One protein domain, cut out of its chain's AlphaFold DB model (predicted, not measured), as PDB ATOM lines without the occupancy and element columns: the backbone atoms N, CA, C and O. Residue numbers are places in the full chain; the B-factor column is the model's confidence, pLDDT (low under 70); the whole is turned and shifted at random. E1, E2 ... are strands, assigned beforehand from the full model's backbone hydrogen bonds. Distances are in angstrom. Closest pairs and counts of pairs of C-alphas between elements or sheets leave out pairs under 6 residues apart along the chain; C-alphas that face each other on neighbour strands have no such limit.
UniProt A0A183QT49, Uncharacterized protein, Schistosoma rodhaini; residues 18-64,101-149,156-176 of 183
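AT A GLANCE: This is residues 18 to 64, 101 to 149 and 156 to 176 of the 183 residues of an uncharacterized protein of Schistosoma rodhaini (UniProt A0A183QT49). Two strongly twisted sheets stand face to face as a sandwich, with their strands running in nearly the same direction: E1, E8, E7, E3 and E4 make one sheet, E2, E6, E5 and E9 the other. A long stretch with no named element, residues 156 to 170, runs in from far outside to the short strand E9. The printed part has 117 residues, with no named helix and nine named strands in order E1 to E9; the class is all strand, though under half of the residues, 51, are in named elements. The five-strand sheet, order E1 E8 E7 E3 E4, is mixed, and the other, order E2 E6 E5 E9, is antiparallel. The whole is compact, with a radius of gyration of the C-alphas of 13.9 A and spans of 42 by 38 by 30 A.

HOW THE PARTS SIT: Begin with the larger sheet at E8, residues 138 to 146, an inner strand. E1, residues 28 to 32, is its parallel neighbour at the edge; look for N 31 and O 144, 2.8 A apart. On the other side of E8, E7, residues 128 to 133, forms a hairpin with it, and N 141 and O 130 are 2.7 A apart. Next comes E3, residues 46 to 50, antiparallel to E7, with N 48 and O 131 at 2.9 A. E3 and the edge strand E4, residues 57 to 60, form a hairpin, with N 49 and O 58 at 2.9 A. In the second sheet, E6, residues 115 to 120, is antiparallel to the edge strand E2, residues 37 to 42, with N 41 and O 115 at 2.8 A. E6 and E5, residues 104 to 110, form a hairpin, with N 116 and O 108 at 2.7 A. E9, residues 171 to 173, is the other edge strand, with N 109 and O 172 at 2.8 A. The facing parts of the sheets are 9.2 A centre to centre. Between them, the closest C-alphas of E4 and E5 are those of Ile 60 and Tyr 106, 5.7 A apart. E1 and E9 are apart.

IN THESE COORDINATES: Find C-alpha 28, where E1 begins, at (-21.825, 12.613, -14.161). E8, the longest strand, runs 26.5 A from C-alpha 138 at (-15.875, -1.400, -13.042); E5 is 18.0 A, E2 16.9 A, E7 16.4 A and E6 16.0 A long. E9 ends at C-alpha 173, (-0.702, 9.636, -3.032).

THE WHOLE: The C-alphas farthest apart, of Asn 156 and Gln 176, are 45.4 A apart. Residues 65 to 100 are not printed, a gap of 15.3 A between C-alphas 64 and 101; residues 150 to 155 leave 17.8 A between C-alphas 149 and 156. Of the links printed whole, none is long. The mean pLDDT of the printed part is 79.8, and 27 residues are under 70, among them 52 to 56 and 156 to 170.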
ATOM      1  N   PHE A  18     -13.438  -2.043   1.781       86.19
ATOM      2  CA  PHE A  18     -14.695  -1.939   1.047       86.19
ATOM      3  C   PHE A  18     -15.104  -3.311   0.508       86.19
ATOM      4  O   PHE A  18     -14.333  -3.972  -0.182       86.19
ATOM      5  N   THR A  19     -16.339  -3.733   0.783       83.56
ATOM      6  CA  THR A  19     -16.895  -5.004   0.278       83.56
ATOM      7  C   THR A  19     -17.356  -4.951  -1.168       83.56
ATOM      8  O   THR A  19     -17.514  -5.991  -1.803       83.56
ATOM      9  N   SER A  20     -17.628  -3.757  -1.681       87.81
ATOM     10  CA  SER A  20     -18.174  -3.552  -3.015       87.81
ATOM     11  C   SER A  20     -17.571  -2.318  -3.657       87.81
ATOM     12  O   SER A  20     -17.223  -1.356  -2.973       87.81
ATOM     13  N   LEU A  21     -17.492  -2.365  -4.983       92.50
ATOM     14  CA  LEU A  21     -17.143  -1.210  -5.789       92.50
ATOM     15  C   LEU A  21     -18.351  -0.267  -5.857       92.50
ATOM     16  O   LEU A  21     -19.434  -0.688  -6.262       92.50
ATOM     17  N   GLU A  22     -18.169   0.995  -5.474       92.69
ATOM     18  CA  GLU A  22     -19.212   2.028  -5.513       92.69
ATOM     19  C   GLU A  22     -18.605   3.403  -5.834       92.69
ATOM     20  O   GLU A  22     -17.490   3.714  -5.414       92.69
ATOM     21  N   LEU A  23     -19.347   4.254  -6.551       90.00
ATOM     22  CA  LEU A  23     -18.985   5.662  -6.700       90.00
ATOM     23  C   LEU A  23     -19.496   6.462  -5.499       90.00
ATOM     24  O   LEU A  23     -20.696   6.605  -5.290       90.00
ATOM     25  N   GLY A  24     -18.565   7.038  -4.740       86.56
ATOM     26  CA  GLY A  24     -18.859   7.963  -3.646       86.56
ATOM     27  C   GLY A  24     -19.135   9.401  -4.106       86.56
ATOM     28  O   GLY A  24     -19.419  10.271  -3.281       86.56
ATOM     29  N   SER A  25     -19.016   9.669  -5.406       85.06
ATOM     30  CA  SER A  25     -19.329  10.942  -6.060       85.06
ATOM     31  C   SER A  25     -20.423  10.756  -7.111       85.06
ATOM     32  O   SER A  25     -20.789   9.635  -7.459       85.06
ATOM     33  N   ALA A  26     -20.920  11.864  -7.667       85.62
ATOM     34  CA  ALA A  26     -21.786  11.795  -8.838       85.62
ATOM     35  C   ALA A  26     -21.064  11.084  -9.997       85.62
ATOM     36  O   ALA A  26     -19.883  11.336 -10.242       85.62
ATOM     37  N   SER A  27     -21.784  10.221 -10.717       85.38
ATOM     38  CA  SER A  27     -21.272   9.541 -11.911       85.38
ATOM     39  C   SER A  27     -21.209  10.455 -13.134       85.38
ATOM     40  O   SER A  27     -20.555  10.117 -14.105       85.38
ATOM     41  N   ASN A  28     -21.873  11.612 -13.102       86.00
ATOM     42  CA  ASN A  28     -21.825  12.613 -14.161       86.00
ATOM     43  C   ASN A  28     -21.569  13.977 -13.526       86.00
ATOM     44  O   ASN A  28     -22.353  14.426 -12.684       86.00
ATOM     45  N   VAL A  29     -20.485  14.632 -13.926       84.88
ATOM     46  CA  VAL A  29     -20.097  15.957 -13.440       84.88
ATOM     47  C   VAL A  29     -19.963  16.890 -14.631       84.88
ATOM     48  O   VAL A  29     -19.421  16.526 -15.670       84.88
ATOM     49  N   THR A  30     -20.458  18.114 -14.479       84.94
ATOM     50  CA  THR A  30     -20.203  19.183 -15.441       84.94
ATOM     51  C   THR A  30     -19.389  20.266 -14.758       84.94
ATOM     52  O   THR A  30     -19.731  20.704 -13.663       84.94
ATOM     53  N   ALA A  31     -18.315  20.692 -15.405       84.56
ATOM     54  CA  ALA A  31     -17.350  21.633 -14.869       84.56
ATOM     55  C   ALA A  31     -17.088  22.762 -15.858       84.56
ATOM     56  O   ALA A  31     -17.207  22.593 -17.068       84.56
ATOM     57  N   VAL A  32     -16.708  23.925 -15.345       84.88
ATOM     58  CA  VAL A  32     -16.268  25.048 -16.175       84.88
ATOM     59  C   VAL A  32     -14.748  24.966 -16.348       84.88
ATOM     60  O   VAL A  32     -14.060  24.588 -15.401       84.88
ATOM     61  N   VAL A  33     -14.211  25.361 -17.508       84.38
ATOM     62  CA  VAL A  33     -12.753  25.413 -17.745       84.38
ATOM     63  C   VAL A  33     -12.019  26.136 -16.603       84.38
ATOM     64  O   VAL A  33     -12.381  27.253 -16.203       84.38
ATOM     65  N   GLY A  34     -10.971  25.489 -16.098       80.50
ATOM     66  CA  GLY A  34     -10.145  25.910 -14.971       80.50
ATOM     67  C   GLY A  34     -10.712  25.568 -13.590       80.50
ATOM     68  O   GLY A  34     -10.245  26.127 -12.603       80.50
ATOM     69  N   SER A  35     -11.737  24.715 -13.502       82.50
ATOM     70  CA  SER A  35     -12.228  24.180 -12.221       82.50
ATOM     71  C   SER A  35     -11.421  22.959 -11.786       82.50
ATOM     72  O   SER A  35     -10.993  22.172 -12.627       82.50
ATOM     73  N   ASP A  36     -11.309  22.754 -10.476       85.12
ATOM     74  CA  ASP A  36     -10.801  21.504  -9.911       85.12
ATOM     75  C   ASP A  36     -11.966  20.537  -9.684       85.12
ATOM     76  O   ASP A  36     -13.008  20.917  -9.142       85.12
ATOM     77  N   ILE A  37     -11.802  19.284 -10.102       86.75
ATOM     78  CA  ILE A  37     -12.830  18.243 -10.041       86.75
ATOM     79  C   ILE A  37     -12.262  16.987  -9.392       86.75
ATOM     80  O   ILE A  37     -11.077  16.671  -9.522       86.75
ATOM     81  N   TYR A  38     -13.133  16.238  -8.719       88.69
ATOM     82  CA  TYR A  38     -12.804  14.904  -8.248       88.69
ATOM     83  C   TYR A  38     -13.938  13.904  -8.453       88.69
ATOM     84  O   TYR A  38     -15.122  14.247  -8.407       88.69
ATOM     85  N   PHE A  39     -13.548  12.640  -8.578       91.19
ATOM     86  CA  PHE A  39     -14.431  11.488  -8.463       91.19
ATOM     87  C   PHE A  39     -13.952  10.590  -7.325       91.19
ATOM     88  O   PHE A  39     -12.754  10.373  -7.160       91.19
ATOM     89  N   ILE A  40     -14.889  10.070  -6.535       91.44
ATOM     90  CA  ILE A  40     -14.611   9.189  -5.396       91.44
ATOM     91  C   ILE A  40     -15.022   7.775  -5.784       91.44
ATOM     92  O   ILE A  40     -16.179   7.552  -6.144       91.44
ATOM     93  N   CYS A  41     -14.111   6.816  -5.654       92.25
ATOM     94  CA  CYS A  41     -14.385   5.402  -5.860       92.25
ATOM     95  C   CYS A  41     -14.024   4.573  -4.625       92.25
ATOM     96  O   CYS A  41     -12.867   4.471  -4.216       92.25
ATOM     97  N   CYS A  42     -15.037   3.957  -4.035       91.50
ATOM     98  CA  CYS A  42     -14.923   3.074  -2.885       91.50
ATOM     99  C   CYS A  42     -14.668   1.644  -3.350       91.50
ATOM    100  O   CYS A  42     -15.357   1.158  -4.242       91.50
ATOM    101  N   GLY A  43     -13.655   0.986  -2.778       90.06
ATOM    102  CA  GLY A  43     -13.199  -0.335  -3.236       90.06
ATOM    103  C   GLY A  43     -12.519  -0.327  -4.610       90.06
ATOM    104  O   GLY A  43     -12.302  -1.390  -5.195       90.06
ATOM    105  N   GLY A  44     -12.202   0.862  -5.130       92.56
ATOM    106  CA  GLY A  44     -11.466   1.048  -6.374       92.56
ATOM    107  C   GLY A  44      -9.978   0.761  -6.210       92.56
ATOM    108  O   GLY A  44      -9.395   1.034  -5.166       92.56
ATOM    109  N   LEU A  45      -9.364   0.231  -7.263       91.12
ATOM    110  CA  LEU A  45      -7.933  -0.079  -7.333       91.12
ATOM    111  C   LEU A  45      -7.189   0.867  -8.273       91.12
ATOM    112  O   LEU A  45      -6.031   1.195  -8.034       91.12
ATOM    113  N   ARG A  46      -7.849   1.299  -9.352       93.69
ATOM    114  CA  ARG A  46      -7.287   2.229 -10.336       93.69
ATOM    115  C   ARG A  46      -8.377   2.971 -11.100       93.69
ATOM    116  O   ARG A  46      -9.509   2.492 -11.203       93.69
ATOM    117  N   TRP A  47      -7.986   4.092 -11.691       95.00
ATOM    118  CA  TRP A  47      -8.791   4.839 -12.650       95.00
ATOM    119  C   TRP A  47      -8.175   4.759 -14.043       95.00
ATOM    120  O   TRP A  47      -6.952   4.811 -14.192       95.00
ATOM    121  N   THR A  48      -9.018   4.670 -15.062       94.62
ATOM    122  CA  THR A  48      -8.627   4.818 -16.465       94.62
ATOM    123  C   THR A  48      -9.405   5.950 -17.117       94.62
ATOM    124  O   THR A  48     -10.522   6.268 -16.708       94.62
ATOM    125  N   TYR A  49      -8.798   6.553 -18.131       93.19
ATOM    126  CA  TYR A  49      -9.481   7.368 -19.124       93.19
ATOM    127  C   TYR A  49      -9.736   6.507 -20.364       93.19
ATOM    128  O   TYR A  49      -8.799   5.894 -20.888       93.19
ATOM    129  N   GLU A  50     -10.990   6.430 -20.795       88.25
ATOM    130  CA  GLU A  50     -11.432   5.636 -21.940       88.25
ATOM    131  C   GLU A  50     -11.527   6.534 -23.180       88.25
ATOM    132  O   GLU A  50     -12.268   7.519 -23.187       88.25
ATOM    133  N   VAL A  51     -10.783   6.196 -24.234       78.75
ATOM    134  CA  VAL A  51     -10.850   6.891 -25.527       78.75
ATOM    135  C   VAL A  51     -11.889   6.194 -26.410       78.75
ATOM    136  O   VAL A  51     -11.795   4.986 -26.625       78.75
ATOM    137  N   GLU A  52     -12.870   6.947 -26.923       64.50
ATOM    138  CA  GLU A  52     -14.016   6.401 -27.678       64.50
ATOM    139  C   GLU A  52     -13.614   5.638 -28.953       64.50
ATOM    140  O   GLU A  52     -14.294   4.687 -29.333       64.50
ATOM    141  N   ASP A  53     -12.491   6.003 -29.579       61.53
ATOM    142  CA  ASP A  53     -12.193   5.570 -30.947       61.53
ATOM    143  C   ASP A  53     -11.309   4.317 -31.090       61.53
ATOM    144  O   ASP A  53     -11.185   3.835 -32.211       61.53
ATOM    145  N   ASP A  54     -10.718   3.733 -30.031       51.69
ATOM    146  CA  ASP A  54      -9.671   2.708 -30.269       51.69
ATOM    147  C   ASP A  54      -9.468   1.602 -29.210       51.69
ATOM    148  O   ASP A  54      -8.403   0.988 -29.166       51.69
ATOM    149  N   TYR A  55     -10.437   1.300 -28.333       53.38
ATOM    150  CA  TYR A  55     -10.249   0.328 -27.223       53.38
ATOM    151  C   TYR A  55      -8.990   0.601 -26.366       53.38
ATOM    152  O   TYR A  55      -8.499  -0.271 -25.642       53.38
ATOM    153  N   THR A  56      -8.441   1.814 -26.448       67.06
ATOM    154  CA  THR A  56      -7.243   2.227 -25.734       67.06
ATOM    155  C   THR A  56      -7.687   2.934 -24.463       67.06
ATOM    156  O   THR A  56      -8.159   4.068 -24.473       67.06
ATOM    157  N   SER A  57      -7.562   2.228 -23.343       81.25
ATOM    158  CA  SER A  57      -7.700   2.821 -22.016       81.25
ATOM    159  C   SER A  57      -6.327   3.263 -21.522       81.25
ATOM    160  O   SER A  57      -5.332   2.541 -21.648       81.25
ATOM    161  N   ARG A  58      -6.253   4.470 -20.959       88.88
ATOM    162  CA  ARG A  58      -5.044   4.980 -20.307       88.88
ATOM    163  C   ARG A  58      -5.239   4.953 -18.803       88.88
ATOM    164  O   ARG A  58      -6.091   5.664 -18.280       88.88
ATOM    165  N   GLU A  59      -4.426   4.171 -18.102       91.06
ATOM    166  CA  GLU A  59      -4.402   4.194 -16.639       91.06
ATOM    167  C   GLU A  59      -3.867   5.532 -16.117       91.06
ATOM    168  O   GLU A  59      -2.883   6.079 -16.624       91.06
ATOM    169  N   ILE A  60      -4.542   6.062 -15.102       91.56
ATOM    170  CA  ILE A  60      -4.214   7.328 -14.461       91.56
ATOM    171  C   ILE A  60      -3.387   7.027 -13.211       91.56
ATOM    172  O   ILE A  60      -3.873   6.449 -12.238       91.56
ATOM    173  N   GLY A  61      -2.121   7.429 -13.258       87.25
ATOM    174  CA  GLY A  61      -1.159   7.201 -12.185       87.25
ATOM    175  C   GLY A  61      -1.355   8.108 -10.963       87.25
ATOM    176  O   GLY A  61      -2.243   8.964 -10.950       87.25
ATOM    177  N   PRO A  62      -0.525   7.927  -9.921       84.94
ATOM    178  CA  PRO A  62      -0.547   8.767  -8.728       84.94
ATOM    179  C   PRO A  62      -0.111  10.206  -9.036       84.94
ATOM    180  O   PRO A  62       0.412  10.499 -10.112       84.94
ATOM    181  N   HIS A  63      -0.285  11.101  -8.060       79.06
ATOM    182  CA  HIS A  63       0.185  12.486  -8.163       79.06
ATOM    183  C   HIS A  63       1.662  12.558  -8.605       79.06
ATOM    184  O   HIS A  63       2.476  11.805  -8.075       79.06
ATOM    185  N   PRO A  64       2.076  13.476  -9.499       68.56
ATOM    186  CA  PRO A  64       3.465  13.565  -9.972       68.56
ATOM    187  C   PRO A  64       4.522  13.712  -8.860       68.56
ATOM    188  O   PRO A  64       5.652  13.246  -9.019       68.56
ATOM    189  N   VAL A 101      -2.402  27.853 -16.266       74.44
ATOM    190  CA  VAL A 101      -2.074  26.753 -15.359       74.44
ATOM    191  C   VAL A 101      -2.330  25.449 -16.135       74.44
ATOM    192  O   VAL A 101      -3.364  25.352 -16.794       74.44
ATOM    193  N   PRO A 102      -1.394  24.490 -16.174       83.44
ATOM    194  CA  PRO A 102      -1.612  23.237 -16.888       83.44
ATOM    195  C   PRO A 102      -2.592  22.339 -16.121       83.44
ATOM    196  O   PRO A 102      -2.535  22.282 -14.891       83.44
ATOM    197  N   THR A 103      -3.445  21.597 -16.837       86.12
ATOM    198  CA  THR A 103      -4.257  20.540 -16.219       86.12
ATOM    199  C   THR A 103      -3.346  19.478 -15.610       86.12
ATOM    200  O   THR A 103      -2.391  19.024 -16.247       86.12
ATOM    201  N   THR A 104      -3.664  19.025 -14.397       89.00
ATOM    202  CA  THR A 104      -3.035  17.836 -13.804       89.00
ATOM    203  C   THR A 104      -4.095  16.791 -13.480       89.00
ATOM    204  O   THR A 104      -5.049  17.081 -12.768       89.00
ATOM    205  N   VAL A 105      -3.913  15.564 -13.977       91.12
ATOM    206  CA  VAL A 105      -4.837  14.436 -13.771       91.12
ATOM    207  C   VAL A 105      -4.105  13.305 -13.063       91.12
ATOM    208  O   VAL A 105      -3.080  12.830 -13.554       91.12
ATOM    209  N   TYR A 106      -4.610  12.879 -11.911       91.75
ATOM    210  CA  TYR A 106      -3.942  11.884 -11.076       91.75
ATOM    211  C   TYR A 106      -4.899  11.183 -10.122       91.75
ATOM    212  O   TYR A 106      -6.015  11.630  -9.871       91.75
ATOM    213  N   THR A 107      -4.424  10.081  -9.554       91.62
ATOM    214  CA  THR A 107      -5.103   9.376  -8.475       91.62
ATOM    215  C   THR A 107      -4.450   9.623  -7.123       91.62
ATOM    216  O   THR A 107      -3.255   9.925  -7.008       91.62
ATOM    217  N   MET A 108      -5.262   9.495  -6.084       90.06
ATOM    218  CA  MET A 108      -4.858   9.594  -4.688       90.06
ATOM    219  C   MET A 108      -5.835   8.810  -3.807       90.06
ATOM    220  O   MET A 108      -6.932   8.497  -4.251       90.06
ATOM    221  N   HIS A 109      -5.464   8.504  -2.569       86.62
ATOM    222  CA  HIS A 109      -6.380   7.952  -1.572       86.62
ATOM    223  C   HIS A 109      -6.658   8.974  -0.480       86.62
ATOM    224  O   HIS A 109      -5.807   9.808  -0.168       86.62
ATOM    225  N   ASP A 110      -7.841   8.914   0.110       84.12
ATOM    226  CA  ASP A 110      -8.113   9.645   1.343       84.12
ATOM    227  C   ASP A 110      -7.841   8.806   2.601       84.12
ATOM    228  O   ASP A 110      -7.456   7.637   2.536       84.12
ATOM    229  N   ASP A 111      -8.048   9.419   3.763       79.69
ATOM    230  CA  ASP A 111      -7.944   8.817   5.094       79.69
ATOM    231  C   ASP A 111      -8.887   7.631   5.330       79.69
ATOM    232  O   ASP A 111      -8.652   6.824   6.225       79.69
ATOM    233  N   LYS A 112      -9.931   7.492   4.512       79.94
ATOM    234  CA  LYS A 112     -10.873   6.370   4.546       79.94
ATOM    235  C   LYS A 112     -10.500   5.267   3.557       79.94
ATOM    236  O   LYS A 112     -11.263   4.315   3.405       79.94
ATOM    237  N   GLY A 113      -9.370   5.399   2.862       82.88
ATOM    238  CA  GLY A 113      -8.903   4.443   1.862       82.88
ATOM    239  C   GLY A 113      -9.708   4.467   0.561       82.88
ATOM    240  O   GLY A 113      -9.653   3.506  -0.203       82.88
ATOM    241  N   ARG A 114     -10.477   5.527   0.288       87.88
ATOM    242  CA  ARG A 114     -11.225   5.670  -0.970       87.88
ATOM    243  C   ARG A 114     -10.285   6.152  -2.061       87.88
ATOM    244  O   ARG A 114      -9.518   7.087  -1.843       87.88
ATOM    245  N   LEU A 115     -10.384   5.559  -3.247       91.38
ATOM    246  CA  LEU A 115      -9.593   5.954  -4.403       91.38
ATOM    247  C   LEU A 115     -10.230   7.170  -5.079       91.38
ATOM    248  O   LEU A 115     -11.327   7.103  -5.637       91.38
ATOM    249  N   ILE A 116      -9.511   8.278  -5.071       91.38
ATOM    250  CA  ILE A 116      -9.917   9.553  -5.641       91.38
ATOM    251  C   ILE A 116      -9.215   9.748  -6.983       91.38
ATOM    252  O   ILE A 116      -7.994   9.635  -7.074       91.38
ATOM    253  N   LEU A 117      -9.984  10.075  -8.015       92.62
ATOM    254  CA  LEU A 117      -9.472  10.693  -9.235       92.62
ATOM    255  C   LEU A 117      -9.560  12.203  -9.053       92.62
ATOM    256  O   LEU A 117     -10.647  12.706  -8.769       92.62
ATOM    257  N   ARG A 118      -8.450  12.915  -9.228       91.44
ATOM    258  CA  ARG A 118      -8.378  14.370  -9.136       91.44
ATOM    259  C   ARG A 118      -7.895  14.970 -10.451       91.44
ATOM    260  O   ARG A 118      -6.936  14.484 -11.050       91.44
ATOM    261  N   ILE A 119      -8.602  16.005 -10.888       90.25
ATOM    262  CA  ILE A 119      -8.330  16.767 -12.102       90.25
ATOM    263  C   ILE A 119      -8.261  18.231 -11.685       90.25
ATOM    264  O   ILE A 119      -9.291  18.844 -11.409       90.25
ATOM    265  N   ASP A 120      -7.050  18.763 -11.587       88.06
ATOM    266  CA  ASP A 120      -6.821  20.165 -11.249       88.06
ATOM    267  C   ASP A 120      -6.813  21.006 -12.530       88.06
ATOM    268  O   ASP A 120      -6.187  20.616 -13.519       88.06
ATOM    269  N   ASN A 121      -7.488  22.157 -12.495       84.94
ATOM    270  CA  ASN A 121      -7.616  23.115 -13.593       84.94
ATOM    271  C   ASN A 121      -8.058  22.469 -14.927       84.94
ATOM    272  O   ASN A 121      -7.353  22.534 -15.928       84.94
ATOM    273  N   VAL A 122      -9.244  21.859 -14.933       85.56
ATOM    274  CA  VAL A 122      -9.795  21.114 -16.078       85.56
ATOM    275  C   VAL A 122      -9.892  21.941 -17.374       85.56
ATOM    276  O   VAL A 122     -10.348  23.088 -17.353       85.56
ATOM    277  N   ASP A 123      -9.547  21.346 -18.515       87.56
ATOM    278  CA  ASP A 123      -9.714  21.895 -19.867       87.56
ATOM    279  C   ASP A 123     -10.794  21.117 -20.651       87.56
ATOM    280  O   ASP A 123     -11.213  20.026 -20.270       87.56
ATOM    281  N   VAL A 124     -11.276  21.666 -21.771       85.19
ATOM    282  CA  VAL A 124     -12.217  20.973 -22.669       85.19
ATOM    283  C   VAL A 124     -11.663  19.656 -23.214       85.19
ATOM    284  O   VAL A 124     -12.445  18.770 -23.542       85.19
ATOM    285  N   GLN A 125     -10.340  19.506 -23.286       87.38
ATOM    286  CA  GLN A 125      -9.683  18.262 -23.708       87.38
ATOM    287  C   GLN A 125      -9.773  17.138 -22.665       87.38
ATOM    288  O   GLN A 125      -9.604  15.975 -23.018       87.38
ATOM    289  N   ASP A 126     -10.053  17.478 -21.405       88.12
ATOM    290  CA  ASP A 126     -10.215  16.518 -20.308       88.12
ATOM    291  C   ASP A 126     -11.665  16.008 -20.193       88.12
ATOM    292  O   ASP A 126     -11.989  15.190 -19.335       88.12
ATOM    293  N   MET A 127     -12.571  16.496 -21.045       89.44
ATOM    294  CA  MET A 127     -13.919  15.946 -21.167       89.44
ATOM    295  C   MET A 127     -13.851  14.487 -21.626       89.44
ATOM    296  O   MET A 127     -13.196  14.182 -22.619       89.44
ATOM    297  N   GLY A 128     -14.610  13.604 -20.975       91.12
ATOM    298  CA  GLY A 128     -14.745  12.232 -21.445       91.12
ATOM    299  C   GLY A 128     -15.147  11.221 -20.381       91.12
ATOM    300  O   GLY A 128     -15.674  11.558 -19.314       91.12
ATOM    301  N   HIS A 129     -14.909   9.956 -20.726       92.31
ATOM    302  CA  HIS A 129     -15.259   8.787 -19.933       92.31
ATOM    303  C   HIS A 129     -14.089   8.358 -19.047       92.31
ATOM    304  O   HIS A 129     -13.016   7.986 -19.518       92.31
ATOM    305  N   TYR A 130     -14.329   8.359 -17.743       94.12
ATOM    306  CA  TYR A 130     -13.427   7.838 -16.731       94.12
ATOM    307  C   TYR A 130     -14.020   6.569 -16.138       94.12
ATOM    308  O   TYR A 130     -15.216   6.498 -15.869       94.12
ATOM    309  N   LYS A 131     -13.193   5.561 -15.888       95.31
ATOM    310  CA  LYS A 131     -13.659   4.295 -15.325       95.31
ATOM    311  C   LYS A 131     -12.862   3.930 -14.088       95.31
ATOM    312  O   LYS A 131     -11.635   3.864 -14.122       95.31
ATOM    313  N   CYS A 132     -13.570   3.682 -12.992       95.19
ATOM    314  CA  CYS A 132     -12.978   3.106 -11.798       95.19
ATOM    315  C   CYS A 132     -13.033   1.585 -11.890       95.19
ATOM    316  O   CYS A 132     -14.090   1.014 -12.155       95.19
ATOM    317  N   HIS A 133     -11.910   0.925 -11.626       95.25
ATOM    318  CA  HIS A 133     -11.806  -0.530 -11.649       95.25
ATOM    319  C   HIS A 133     -11.641  -1.068 -10.236       95.25
ATOM    320  O   HIS A 133     -10.720  -0.671  -9.524       95.25
ATOM    321  N   GLY A 134     -12.510  -1.998  -9.855       91.94
ATOM    322  CA  GLY A 134     -12.321  -2.872  -8.704       91.94
ATOM    323  C   GLY A 134     -11.663  -4.189  -9.118       91.94
ATOM    324  O   GLY A 134     -11.165  -4.341 -10.231       91.94
ATOM    325  N   HIS A 135     -11.700  -5.178  -8.226       88.00
ATOM    326  CA  HIS A 135     -11.110  -6.497  -8.489       88.00
ATOM    327  C   HIS A 135     -11.821  -7.272  -9.615       88.00
ATOM    328  O   HIS A 135     -11.188  -8.019 -10.354       88.00
ATOM    329  N   THR A 136     -13.145  -7.121  -9.722       88.38
ATOM    330  CA  THR A 136     -13.990  -7.909 -10.640       88.38
ATOM    331  C   THR A 136     -14.956  -7.074 -11.472       88.38
ATOM    332  O   THR A 136     -15.490  -7.560 -12.465       88.38
ATOM    333  N   THR A 137     -15.213  -5.831 -11.069       93.25
ATOM    334  CA  THR A 137     -16.199  -4.943 -11.690       93.25
ATOM    335  C   THR A 137     -15.579  -3.582 -11.964       93.25
ATOM    336  O   THR A 137     -14.487  -3.273 -11.484       93.25
ATOM    337  N   SER A 138     -16.267  -2.776 -12.763       94.75
ATOM    338  CA  SER A 138     -15.875  -1.400 -13.042       94.75
ATOM    339  C   SER A 138     -17.097  -0.487 -13.037       94.75
ATOM    340  O   SER A 138     -18.214  -0.950 -13.276       94.75
ATOM    341  N   LEU A 139     -16.886   0.791 -12.731       94.12
ATOM    342  CA  LEU A 139     -17.920   1.824 -12.683       94.12
ATOM    343  C   LEU A 139     -17.510   3.012 -13.542       94.12
ATOM    344  O   LEU A 139     -16.383   3.495 -13.438       94.12
ATOM    345  N   ASP A 140     -18.440   3.481 -14.364       93.19
ATOM    346  CA  ASP A 140     -18.232   4.611 -15.259       93.19
ATOM    347  C   ASP A 140     -18.561   5.943 -14.570       93.19
ATOM    348  O   ASP A 140     -19.565   6.083 -13.865       93.19
ATOM    349  N   ALA A 141     -17.712   6.931 -14.819       91.25
ATOM    350  CA  ALA A 141     -17.866   8.322 -14.445       91.25
ATOM    351  C   ALA A 141     -17.624   9.204 -15.678       91.25
ATOM    352  O   ALA A 141     -16.741   8.934 -16.487       91.25
ATOM    353  N   TYR A 142     -18.406  10.262 -15.837       92.06
ATOM    354  CA  TYR A 142     -18.354  11.123 -17.008       92.06
ATOM    355  C   TYR A 142     -18.134  12.574 -16.605       92.06
ATOM    356  O   TYR A 142     -18.801  13.094 -15.702       92.06
ATOM    357  N   LEU A 143     -17.208  13.227 -17.296       90.12
ATOM    358  CA  LEU A 143     -16.891  14.633 -17.111       90.12
ATOM    359  C   LEU A 143     -17.252  15.409 -18.370       90.12
ATOM    360  O   LEU A 143     -16.735  15.123 -19.443       90.12
ATOM    361  N   VAL A 144     -18.097  16.425 -18.215       89.25
ATOM    362  CA  VAL A 144     -18.418  17.407 -19.256       89.25
ATOM    363  C   VAL A 144     -17.778  18.734 -18.893       89.25
ATOM    364  O   VAL A 144     -18.007  19.244 -17.799       89.25
ATOM    365  N   VAL A 145     -17.027  19.332 -19.813       85.81
ATOM    366  CA  VAL A 145     -16.346  20.607 -19.562       85.81
ATOM    367  C   VAL A 145     -16.915  21.693 -20.466       85.81
ATOM    368  O   VAL A 145     -16.988  21.532 -21.683       85.81
ATOM    369  N   VAL A 146     -17.335  22.811 -19.874       85.88
ATOM    370  CA  VAL A 146     -17.912  23.957 -20.586       85.88
ATOM    371  C   VAL A 146     -16.986  25.169 -20.523       85.88
ATOM    372  O   VAL A 146     -16.375  25.470 -19.497       85.88
ATOM    373  N   ASN A 147     -16.879  25.899 -21.634       79.94
ATOM    374  CA  ASN A 147     -16.070  27.113 -21.705       79.94
ATOM    375  C   ASN A 147     -16.754  28.271 -20.947       79.94
ATOM    376  O   ASN A 147     -17.973  28.427 -21.021       79.94
ATOM    377  N   LYS A 148     -15.965  29.111 -20.262       65.38
ATOM    378  CA  LYS A 148     -16.425  30.323 -19.554       65.38
ATOM    379  C   LYS A 148     -17.135  31.327 -20.466       65.38
ATOM    380  O   LYS A 148     -17.972  32.081 -19.988       65.38
ATOM    381  N   ASN A 149     -16.838  31.320 -21.767       52.16
ATOM    382  CA  ASN A 149     -17.379  32.278 -22.738       52.16
ATOM    383  C   ASN A 149     -18.750  31.886 -23.322       52.16
ATOM    384  O   ASN A 149     -19.040  32.215 -24.473       52.16
ATOM    385  N   ASN A 156     -33.294  29.988 -17.067       44.25
ATOM    386  CA  ASN A 156     -33.818  28.599 -17.053       44.25
ATOM    387  C   ASN A 156     -32.830  27.531 -17.549       44.25
ATOM    388  O   ASN A 156     -33.209  26.611 -18.274       44.25
ATOM    389  N   LYS A 157     -31.572  27.575 -17.104       40.78
ATOM    390  CA  LYS A 157     -30.754  26.360 -17.066       40.78
ATOM    391  C   LYS A 157     -30.181  26.186 -15.676       40.78
ATOM    392  O   LYS A 157     -29.419  27.015 -15.193       40.78
ATOM    393  N   THR A 158     -30.617  25.116 -15.026       40.31
ATOM    394  CA  THR A 158     -30.044  24.577 -13.799       40.31
ATOM    395  C   THR A 158     -28.545  24.432 -14.034       40.31
ATOM    396  O   THR A 158     -28.143  23.583 -14.827       40.31
ATOM    397  N   LEU A 159     -27.731  25.302 -13.426       38.75
ATOM    398  CA  LEU A 159     -26.279  25.150 -13.422       38.75
ATOM    399  C   LEU A 159     -25.992  23.731 -12.906       38.75
ATOM    400  O   LEU A 159     -26.381  23.430 -11.772       38.75
ATOM    401  N   PRO A 160     -25.391  22.831 -13.698       42.00
ATOM    402  CA  PRO A 160     -24.973  21.553 -13.157       42.00
ATOM    403  C   PRO A 160     -23.857  21.823 -12.144       42.00
ATOM    404  O   PRO A 160     -22.969  22.637 -12.396       42.00
ATOM    405  N   ASN A 161     -23.998  21.206 -10.968       43.78
ATOM    406  CA  ASN A 161     -23.152  21.358  -9.787       43.78
ATOM    407  C   ASN A 161     -21.691  21.657 -10.138       43.78
ATOM    408  O   ASN A 161     -20.982  20.770 -10.611       43.78
ATOM    409  N   ALA A 162     -21.240  22.876  -9.820       44.66
ATOM    410  CA  ALA A 162     -19.820  23.135  -9.643       44.66
ATOM    411  C   ALA A 162     -19.276  22.049  -8.707       44.66
ATOM    412  O   ALA A 162     -19.861  21.816  -7.643       44.66
ATOM    413  N   GLY A 163     -18.229  21.345  -9.153       41.44
ATOM    414  CA  GLY A 163     -17.573  20.294  -8.384       41.44
ATOM    415  C   GLY A 163     -17.407  20.755  -6.945       41.44
ATOM    416  O   GLY A 163     -16.862  21.825  -6.679       41.44
ATOM    417  N   SER A 164     -18.018  20.004  -6.033       41.59
ATOM    418  CA  SER A 164     -18.055  20.347  -4.618       41.59
ATOM    419  C   SER A 164     -16.622  20.530  -4.125       41.59
ATOM    420  O   SER A 164     -15.757  19.755  -4.491       41.59
ATOM    421  N   MET A 165     -16.353  21.544  -3.310       40.59
ATOM    422  CA  MET A 165     -15.094  21.653  -2.578       40.59
ATOM    423  C   MET A 165     -15.049  20.497  -1.566       40.59
ATOM    424  O   MET A 165     -16.018  20.302  -0.831       40.59
ATOM    425  N   LEU A 166     -13.971  19.703  -1.549       44.22
ATOM    426  CA  LEU A 166     -13.830  18.586  -0.607       44.22
ATOM    427  C   LEU A 166     -14.106  19.069   0.836       44.22
ATOM    428  O   LEU A 166     -13.518  20.066   1.263       44.22
ATOM    429  N   PRO A 167     -14.921  18.353   1.636       46.38
ATOM    430  CA  PRO A 167     -14.739  18.347   3.087       46.38
ATOM    431  C   PRO A 167     -13.265  18.025   3.375       46.38
ATOM    432  O   PRO A 167     -12.692  17.222   2.646       46.38
ATOM    433  N   HIS A 168     -12.634  18.635   4.383       48.47
ATOM    434  CA  HIS A 168     -11.219  18.385   4.698       48.47
ATOM    435  C   HIS A 168     -10.954  16.889   4.967       48.47
ATOM    436  O   HIS A 168     -11.097  16.427   6.095       48.47
ATOM    437  N   TYR A 169     -10.567  16.149   3.932       55.16
ATOM    438  CA  TYR A 169     -10.050  14.792   4.016       55.16
ATOM    439  C   TYR A 169      -8.532  14.863   3.938       55.16
ATOM    440  O   TYR A 169      -7.979  15.614   3.127       55.16
ATOM    441  N   ILE A 170      -7.853  14.091   4.785       67.50
ATOM    442  CA  ILE A 170      -6.410  13.917   4.642       67.50
ATOM    443  C   ILE A 170      -6.191  13.049   3.408       67.50
ATOM    444  O   ILE A 170      -6.882  12.059   3.193       67.50
ATOM    445  N   MET A 171      -5.268  13.485   2.566       71.06
ATOM    446  CA  MET A 171      -5.105  13.016   1.204       71.06
ATOM    447  C   MET A 171      -3.677  12.506   1.018       71.06
ATOM    448  O   MET A 171      -2.719  13.212   1.332       71.06
ATOM    449  N   PHE A 172      -3.540  11.296   0.490       71.44
ATOM    450  CA  PHE A 172      -2.280  10.587   0.304       71.44
ATOM    451  C   PHE A 172      -2.140  10.165  -1.153       71.44
ATOM    452  O   PHE A 172      -3.118   9.809  -1.806       71.44
ATOM    453  N   SER A 173      -0.929  10.178  -1.696       69.31
ATOM    454  CA  SER A 173      -0.702   9.636  -3.032       69.31
ATOM    455  C   SER A 173      -0.970   8.126  -3.076       69.31
ATOM    456  O   SER A 173      -0.852   7.434  -2.065       69.31
ATOM    457  N   SER A 174      -1.353   7.600  -4.244       64.94
ATOM    458  CA  SER A 174      -1.799   6.201  -4.358       64.94
ATOM    459  C   SER A 174      -0.741   5.152  -4.000       64.94
ATOM    460  O   SER A 174      -1.090   4.040  -3.625       64.94
ATOM    461  N   ASP A 175       0.542   5.497  -4.067       66.25
ATOM    462  CA  ASP A 175       1.678   4.669  -3.640       66.25
ATOM    463  C   ASP A 175       1.874   4.634  -2.111       66.25
ATOM    464  O   ASP A 175       2.535   3.736  -1.594       66.25
ATOM    465  N   GLN A 176       1.283   5.579  -1.375       62.44
ATOM    466  CA  GLN A 176       1.377   5.697   0.084       62.44
ATOM    467  C   GLN A 176       0.170   5.075   0.801       62.44
ATOM    468  O   GLN A 176      -0.100   5.410   1.952       62.44
TER     469      GLN A 176